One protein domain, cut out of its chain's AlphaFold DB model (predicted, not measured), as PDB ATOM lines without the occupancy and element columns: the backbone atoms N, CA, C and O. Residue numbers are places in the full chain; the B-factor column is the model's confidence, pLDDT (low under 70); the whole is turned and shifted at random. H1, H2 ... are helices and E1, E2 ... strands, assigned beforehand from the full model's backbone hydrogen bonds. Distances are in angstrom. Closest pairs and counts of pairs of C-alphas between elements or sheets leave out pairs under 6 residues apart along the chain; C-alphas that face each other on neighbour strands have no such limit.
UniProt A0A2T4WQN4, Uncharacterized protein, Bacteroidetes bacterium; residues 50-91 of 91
ATOM      1  N   LEU A  50      27.004 -25.762  43.638       93.50
ATOM      2  CA  LEU A  50      26.827 -25.198  42.298       93.50
ATOM      3  C   LEU A  50      26.712 -23.666  42.287       93.50
ATOM      4  O   LEU A  50      26.924 -23.048  41.240       93.50
ATOM      5  N   GLY A  51      26.360 -23.056  43.425       94.62
ATOM      6  CA  GLY A  51      26.213 -21.611  43.586       94.62
ATOM      7  C   GLY A  51      27.517 -20.904  43.954       94.62
ATOM      8  O   GLY A  51      27.630 -19.687  43.758       94.62
ATOM      9  N   ARG A  52      28.499 -21.654  44.464       95.00
ATOM     10  CA  ARG A  52      29.806 -21.141  44.890       95.00
ATOM     11  C   ARG A  52      30.886 -21.306  43.826       95.00
ATOM     12  O   ARG A  52      31.709 -20.405  43.652       95.00
ATOM     13  N   ILE A  53      30.901 -22.437  43.120       95.06
ATOM     14  CA  ILE A  53      31.933 -22.738  42.117       95.06
ATOM     15  C   ILE A  53      31.732 -21.857  40.887       95.06
ATOM     16  O   ILE A  53      30.621 -21.753  40.372       95.06
ATOM     17  N   LYS A  54      32.816 -21.240  40.404       94.44
ATOM     18  CA  LYS A  54      32.820 -20.403  39.200       94.44
ATOM     19  C   LYS A  54      33.591 -21.072  38.068       94.44
ATOM     20  O   LYS A  54      34.703 -21.551  38.274       94.44
ATOM     21  N   THR A  55      33.035 -21.021  36.871       93.12
ATOM     22  CA  THR A  55      33.578 -21.592  35.637       93.12
ATOM     23  C   THR A  55      33.874 -20.478  34.637       93.12
ATOM     24  O   THR A  55      33.104 -19.527  34.476       93.12
ATOM     25  N   SER A  56      35.022 -20.582  33.972       93.25
ATOM     26  CA  SER A  56      35.324 -19.751  32.806       93.25
ATOM     27  C   SER A  56      34.508 -20.236  31.608       93.25
ATOM     28  O   SER A  56      34.233 -21.429  31.484       93.25
ATOM     29  N   ILE A  57      34.147 -19.320  30.718       87.06
ATOM     30  CA  ILE A  57      33.338 -19.596  29.527       87.06
ATOM     31  C   ILE A  57      34.103 -19.200  28.269       87.06
ATOM     32  O   ILE A  57      34.852 -18.228  28.256       87.06
ATOM     33  N   SER A  58      33.908 -19.948  27.185       84.06
ATOM     34  CA  SER A  58      34.710 -19.802  25.963       84.06
ATOM     35  C   SER A  58      34.505 -18.473  25.228       84.06
ATOM     36  O   SER A  58      35.339 -18.102  24.411       84.06
ATOM     37  N   PHE A  59      33.408 -17.758  25.499       80.12
ATOM     38  CA  PHE A  59      33.051 -16.511  24.816       80.12
ATOM     39  C   PHE A  59      33.393 -15.240  25.609       80.12
ATOM     40  O   PHE A  59      33.245 -14.141  25.081       80.12
ATOM     41  N   SER A  60      33.844 -15.357  26.863       83.81
ATOM     42  CA  SER A  60      34.292 -14.206  27.652       83.81
ATOM     43  C   SER A  60      35.345 -14.620  28.673       83.81
ATOM     44  O   SER A  60      35.096 -15.450  29.542       83.81
ATOM     45  N   SER A  61      36.521 -14.000  28.596       85.00
ATOM     46  CA  SER A  61      37.576 -14.147  29.605       85.00
ATOM     47  C   SER A  61      37.337 -13.279  30.845       85.00
ATOM     48  O   SER A  61      37.885 -13.566  31.909       85.00
ATOM     49  N   LEU A  62      36.517 -12.230  30.722       90.81
ATOM     50  CA  LEU A  62      36.258 -11.250  31.781       90.81
ATOM     51  C   LEU A  62      35.163 -11.702  32.750       90.81
ATOM     52  O   LEU A  62      35.115 -11.241  33.890       90.81
ATOM     53  N   ILE A  63      34.279 -12.597  32.309       90.56
ATOM     54  CA  ILE A  63      33.114 -13.031  33.078       90.56
ATOM     55  C   ILE A  63      33.240 -14.523  33.373       90.56
ATOM     56  O   ILE A  63      33.471 -15.334  32.481       90.56
ATOM     57  N   LYS A  64      33.046 -14.886  34.643       93.88
ATOM     58  CA  LYS A  64      32.868 -16.275  35.074       93.88
ATOM     59  C   LYS A  64      31.434 -16.473  35.525       93.88
ATOM     60  O   LYS A  64      30.895 -15.630  36.245       93.88
ATOM     61  N   LEU A  65      30.843 -17.594  35.143       94.69
ATOM     62  CA  LEU A  65      29.505 -17.976  35.576       94.69
ATOM     63  C   LEU A  65      29.605 -18.916  36.769       94.69
ATOM     64  O   LEU A  65      30.627 -19.572  36.967       94.69
ATOM     65  N   LYS A  66      28.555 -18.991  37.585       95.88
ATOM     66  CA  LYS A  66      28.460 -20.083  38.556       95.88
ATOM     67  C   LYS A  66      28.310 -21.403  37.799       95.88
ATOM     68  O   LYS A  66      27.781 -21.422  36.684       95.88
ATOM     69  N   LEU A  67      28.747 -22.508  38.396       94.19
ATOM     70  CA  LEU A  67      28.622 -23.831  37.785       94.19
ATOM     71  C   LEU A  67      27.154 -24.136  37.450       94.19
ATOM     72  O   LEU A  67      26.862 -24.562  36.336       94.19
ATOM     73  N   GLY A  68      26.227 -23.815  38.359       93.75
ATOM     74  CA  GLY A  68      24.790 -23.953  38.102       93.75
ATOM     75  C   GLY A  68      24.306 -23.135  36.899       93.75
ATOM     76  O   GLY A  68      23.576 -23.651  36.057       93.75
ATOM     77  N   ASP A  69      24.761 -21.887  36.764       94.12
ATOM     78  CA  ASP A  69      24.398 -21.028  35.629       94.12
ATOM     79  C   ASP A  69      25.006 -21.534  34.314       94.12
ATOM     80  O   ASP A  69      24.353 -21.511  33.273       94.12
ATOM     81  N   THR A  70      26.223 -22.076  34.359       93.75
ATOM     82  CA  THR A  70      26.868 -22.701  33.192       93.75
ATOM     83  C   THR A  70      26.096 -23.925  32.716       93.75
ATOM     84  O   THR A  70      25.847 -24.067  31.521       93.75
ATOM     85  N   LEU A  71      25.663 -24.787  33.639       92.31
ATOM     86  CA  LEU A  71      24.857 -25.959  33.295       92.31
ATOM     87  C   LEU A  71      23.514 -25.557  32.680       92.31
ATOM     88  O   LEU A  71      23.081 -26.185  31.718       92.31
ATOM     89  N   ARG A  72      22.883 -24.475  33.156       91.81
ATOM     90  CA  ARG A  72      21.654 -23.939  32.544       91.81
ATOM     91  C   ARG A  72      21.873 -23.500  31.099       91.81
ATOM     92  O   ARG A  72      21.053 -23.835  30.249       91.81
ATOM     93  N   VAL A  73      22.983 -22.816  30.810       90.81
ATOM     94  CA  VAL A  73      23.353 -22.416  29.439       90.81
ATOM     95  C   VAL A  73      23.522 -23.635  28.526       90.81
ATOM     96  O   VAL A  73      23.156 -23.570  27.357       90.81
ATOM     97  N   VAL A  74      24.032 -24.752  29.050       90.00
ATOM     98  CA  VAL A  74      24.217 -25.992  28.277       90.00
ATOM     99  C   VAL A  74      22.909 -26.774  28.100       90.00
ATOM    100  O   VAL A  74      22.672 -27.330  27.032       90.00
ATOM    101  N   ILE A  75      22.066 -26.848  29.132       89.31
ATOM    102  CA  ILE A  75      20.904 -27.751  29.161       89.31
ATOM    103  C   ILE A  75      19.660 -27.107  28.543       89.31
ATOM    104  O   ILE A  75      18.976 -27.753  27.750       89.31
ATOM    105  N   TYR A  76      19.347 -25.854  28.884       91.56
ATOM    106  CA  TYR A  76      18.067 -25.234  28.517       91.56
ATOM    107  C   TYR A  76      17.829 -25.097  27.007       91.56
ATOM    108  O   TYR A  76      16.704 -25.352  26.576       91.56
ATOM    109  N   PRO A  77      18.834 -24.776  26.169       88.25
ATOM    110  CA  PRO A  77      18.626 -24.733  24.723       88.25
ATOM    111  C   PRO A  77      18.227 -26.087  24.119       88.25
ATOM    112  O   PRO A  77      17.594 -26.116  23.068       88.25
ATOM    113  N   ASN A  78      18.541 -27.213  24.771       88.69
ATOM    114  CA  ASN A  78      18.232 -28.537  24.227       88.69
ATOM    115  C   ASN A  78      16.729 -28.842  24.245       88.69
ATOM    116  O   ASN A  78      16.240 -29.533  23.359       88.69
ATOM    117  N   GLU A  79      15.977 -28.318  25.213       89.38
ATOM    118  CA  GLU A  79      14.548 -28.606  25.372       89.38
ATOM    119  C   GLU A  79      13.693 -28.230  24.137       89.38
ATOM    120  O   GLU A  79      12.960 -29.090  23.632       89.38
ATOM    121  N   PRO A  80      13.762 -26.999  23.580       90.81
ATOM    122  CA  PRO A  80      13.035 -26.678  22.355       90.81
ATOM    123  C   PRO A  80      13.509 -27.504  21.153       90.81
ATOM    124  O   PRO A  80      12.675 -27.864  20.323       90.81
ATOM    125  N   HIS A  81      14.798 -27.850  21.065       89.12
ATOM    126  CA  HIS A  81      15.327 -28.684  19.981       89.12
ATOM    127  C   HIS A  81      14.825 -30.130  20.050       89.12
ATOM    128  O   HIS A  81      14.460 -30.694  19.021       89.12
ATOM    129  N   LEU A  82      14.719 -30.707  21.250       89.50
ATOM    130  CA  LEU A  82      14.114 -32.025  21.454       89.50
ATOM    131  C   LEU A  82      12.648 -32.020  21.018       89.50
ATOM    132  O   LEU A  82      12.243 -32.868  20.229       89.50
ATOM    133  N   ARG A  83      11.871 -31.005  21.422       92.31
ATOM    134  CA  ARG A  83      10.480 -30.856  20.962       92.31
ATOM    135  C   ARG A  83      10.363 -30.695  19.447       92.31
ATOM    136  O   ARG A  83       9.422 -31.211  18.854       92.31
ATOM    137  N   GLN A  84      11.269 -29.947  18.817       89.25
ATOM    138  CA  GLN A  84      11.305 -29.799  17.359       89.25
ATOM    139  C   GLN A  84      11.584 -31.143  16.676       89.25
ATOM    140  O   GLN A  84      10.880 -31.494  15.732       89.25
ATOM    141  N   ALA A  85      12.554 -31.908  17.183       88.81
ATOM    142  CA  ALA A  85      12.873 -33.237  16.675       88.81
ATOM    143  C   ALA A  85      11.697 -34.210  16.848       88.81
ATOM    144  O   ALA A  85      11.309 -34.873  15.893       88.81
ATOM    145  N   GLU A  86      11.070 -34.244  18.025       92.56
ATOM    146  CA  GLU A  86       9.880 -35.067  18.271       92.56
ATOM    147  C   GLU A  86       8.730 -34.726  17.323       92.56
ATOM    148  O   GLU A  86       8.063 -35.630  16.827       92.56
ATOM    149  N   LYS A  87       8.486 -33.436  17.063       94.06
ATOM    150  CA  LYS A  87       7.464 -33.001  16.101       94.06
ATOM    151  C   LYS A  87       7.796 -33.436  14.678       94.06
ATOM    152  O   LYS A  87       6.893 -33.841  13.968       94.06
ATOM    153  N   ALA A  88       9.064 -33.373  14.277       91.12
ATOM    154  CA  ALA A  88       9.499 -33.802  12.949       91.12
ATOM    155  C   ALA A  88       9.438 -35.331  12.752       91.12
ATOM    156  O   ALA A  88       9.376 -35.795  11.618       91.12
ATOM    157  N   LEU A  89       9.482 -36.108  13.840       88.94
ATOM    158  CA  LEU A  89       9.396 -37.573  13.823       88.94
ATOM    159  C   LEU A  89       7.961 -38.106  13.953       88.94
ATOM    160  O   LEU A  89       7.741 -39.301  13.762       88.94
ATOM    161  N   LYS A  90       6.996 -37.249  14.302       82.12
ATOM    162  CA  LYS A  90       5.572 -37.597  14.317       82.12
ATOM    163  C   LYS A  90       4.992 -37.353  12.910       82.12
ATOM    164  O   LYS A  90       5.295 -36.304  12.346       82.12
ATOM    165  N   PRO A  91       4.239 -38.314  12.339       59.66
ATOM    166  CA  PRO A  91       3.637 -38.185  11.011       59.66
ATOM    167  C   PRO A  91       2.584 -37.074  10.944       59.66
ATOM    168  O   PRO A  91       1.961 -36.780  11.994       59.66
TER     169      PRO A  91
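AT A GLANCE: This is residues 50 to 91 of the 91 residues of an uncharacterized protein of Bacteroidetes bacterium (UniProt A0A2T4WQN4). A small two-stranded hairpin, E1 and E2, makes a head at one end, and from it a long helical arm runs out, H1 first and then H2, one after the other in nearly one line. H1 begins beside the hairpin, while residues 74 to 91, of which 78 to 89 belong to H2, stick out free. The printed part has 42 residues, with two named strands followed along the chain by two named helices; the sheet has the order E1 - E2 and is antiparallel, and the class is mixed, helices and strands. The whole is extended, with a radius of gyration of the C-alphas of 14.8 A and spans of 46 by 20 by 7 A, and the arm makes most of the length.

IN THESE COORDINATES: The sheet begins with E1, residues 54 to 57, which measures 9.7 A from first to last C-alpha; C-alpha 54 is at (32.820, -20.403, 39.200). E2, residues 60 to 66, is the longest strand and measures 13.7 A. H1, residues 67 to 75, measures 12.2 A and begins at C-alpha 67 at (28.622, -23.831, 37.785). H2, residues 78 to 89, is the longest helix at 16.4 A and ends at C-alpha 89 at (9.396, -37.573, 13.823).

HOW THE PARTS SIT: E1 and E2 are a hairpin of antiparallel neighbour strands, with 139 degrees between their directions. C-alphas 54 and 66 face each other at 4.4 A, and C-alphas 56 and 64 at 4.8 A. Across the pair, N 55 and O 65 are within hydrogen-bond range at 2.8 A, as are N 65 and O 55 at 3.0 A. E1 and H1 have 3 pairs of C-alphas within 8 A, and their closest C-alphas are those of Lys 54 and Leu 67, 5.6 A apart. The centres of E1 and H1 are 10.2 A apart. H1 and H2 meet only through their link. H2 is apart from both E1 and E2. In H1 and H2, every O i to N i+4 pair is within hydrogen-bond range.

THE WHOLE: The outline of the printed part is a rod, and the two C-alphas farthest apart are those of Leu 62 and Pro 91, at 47.1 A. The first and last printed C-alphas, those of Leu 50 and Pro 91, are 41.1 A apart. The printed part has no cut and ends at residue 91, the chain's last residue. The links E1 to E2, E2 to H1 and H1 to H2 are tight, with 2, 0 and 2 residues between the elements. The mean pLDDT of the printed part is 90.0, and residue 91 alone is under 70.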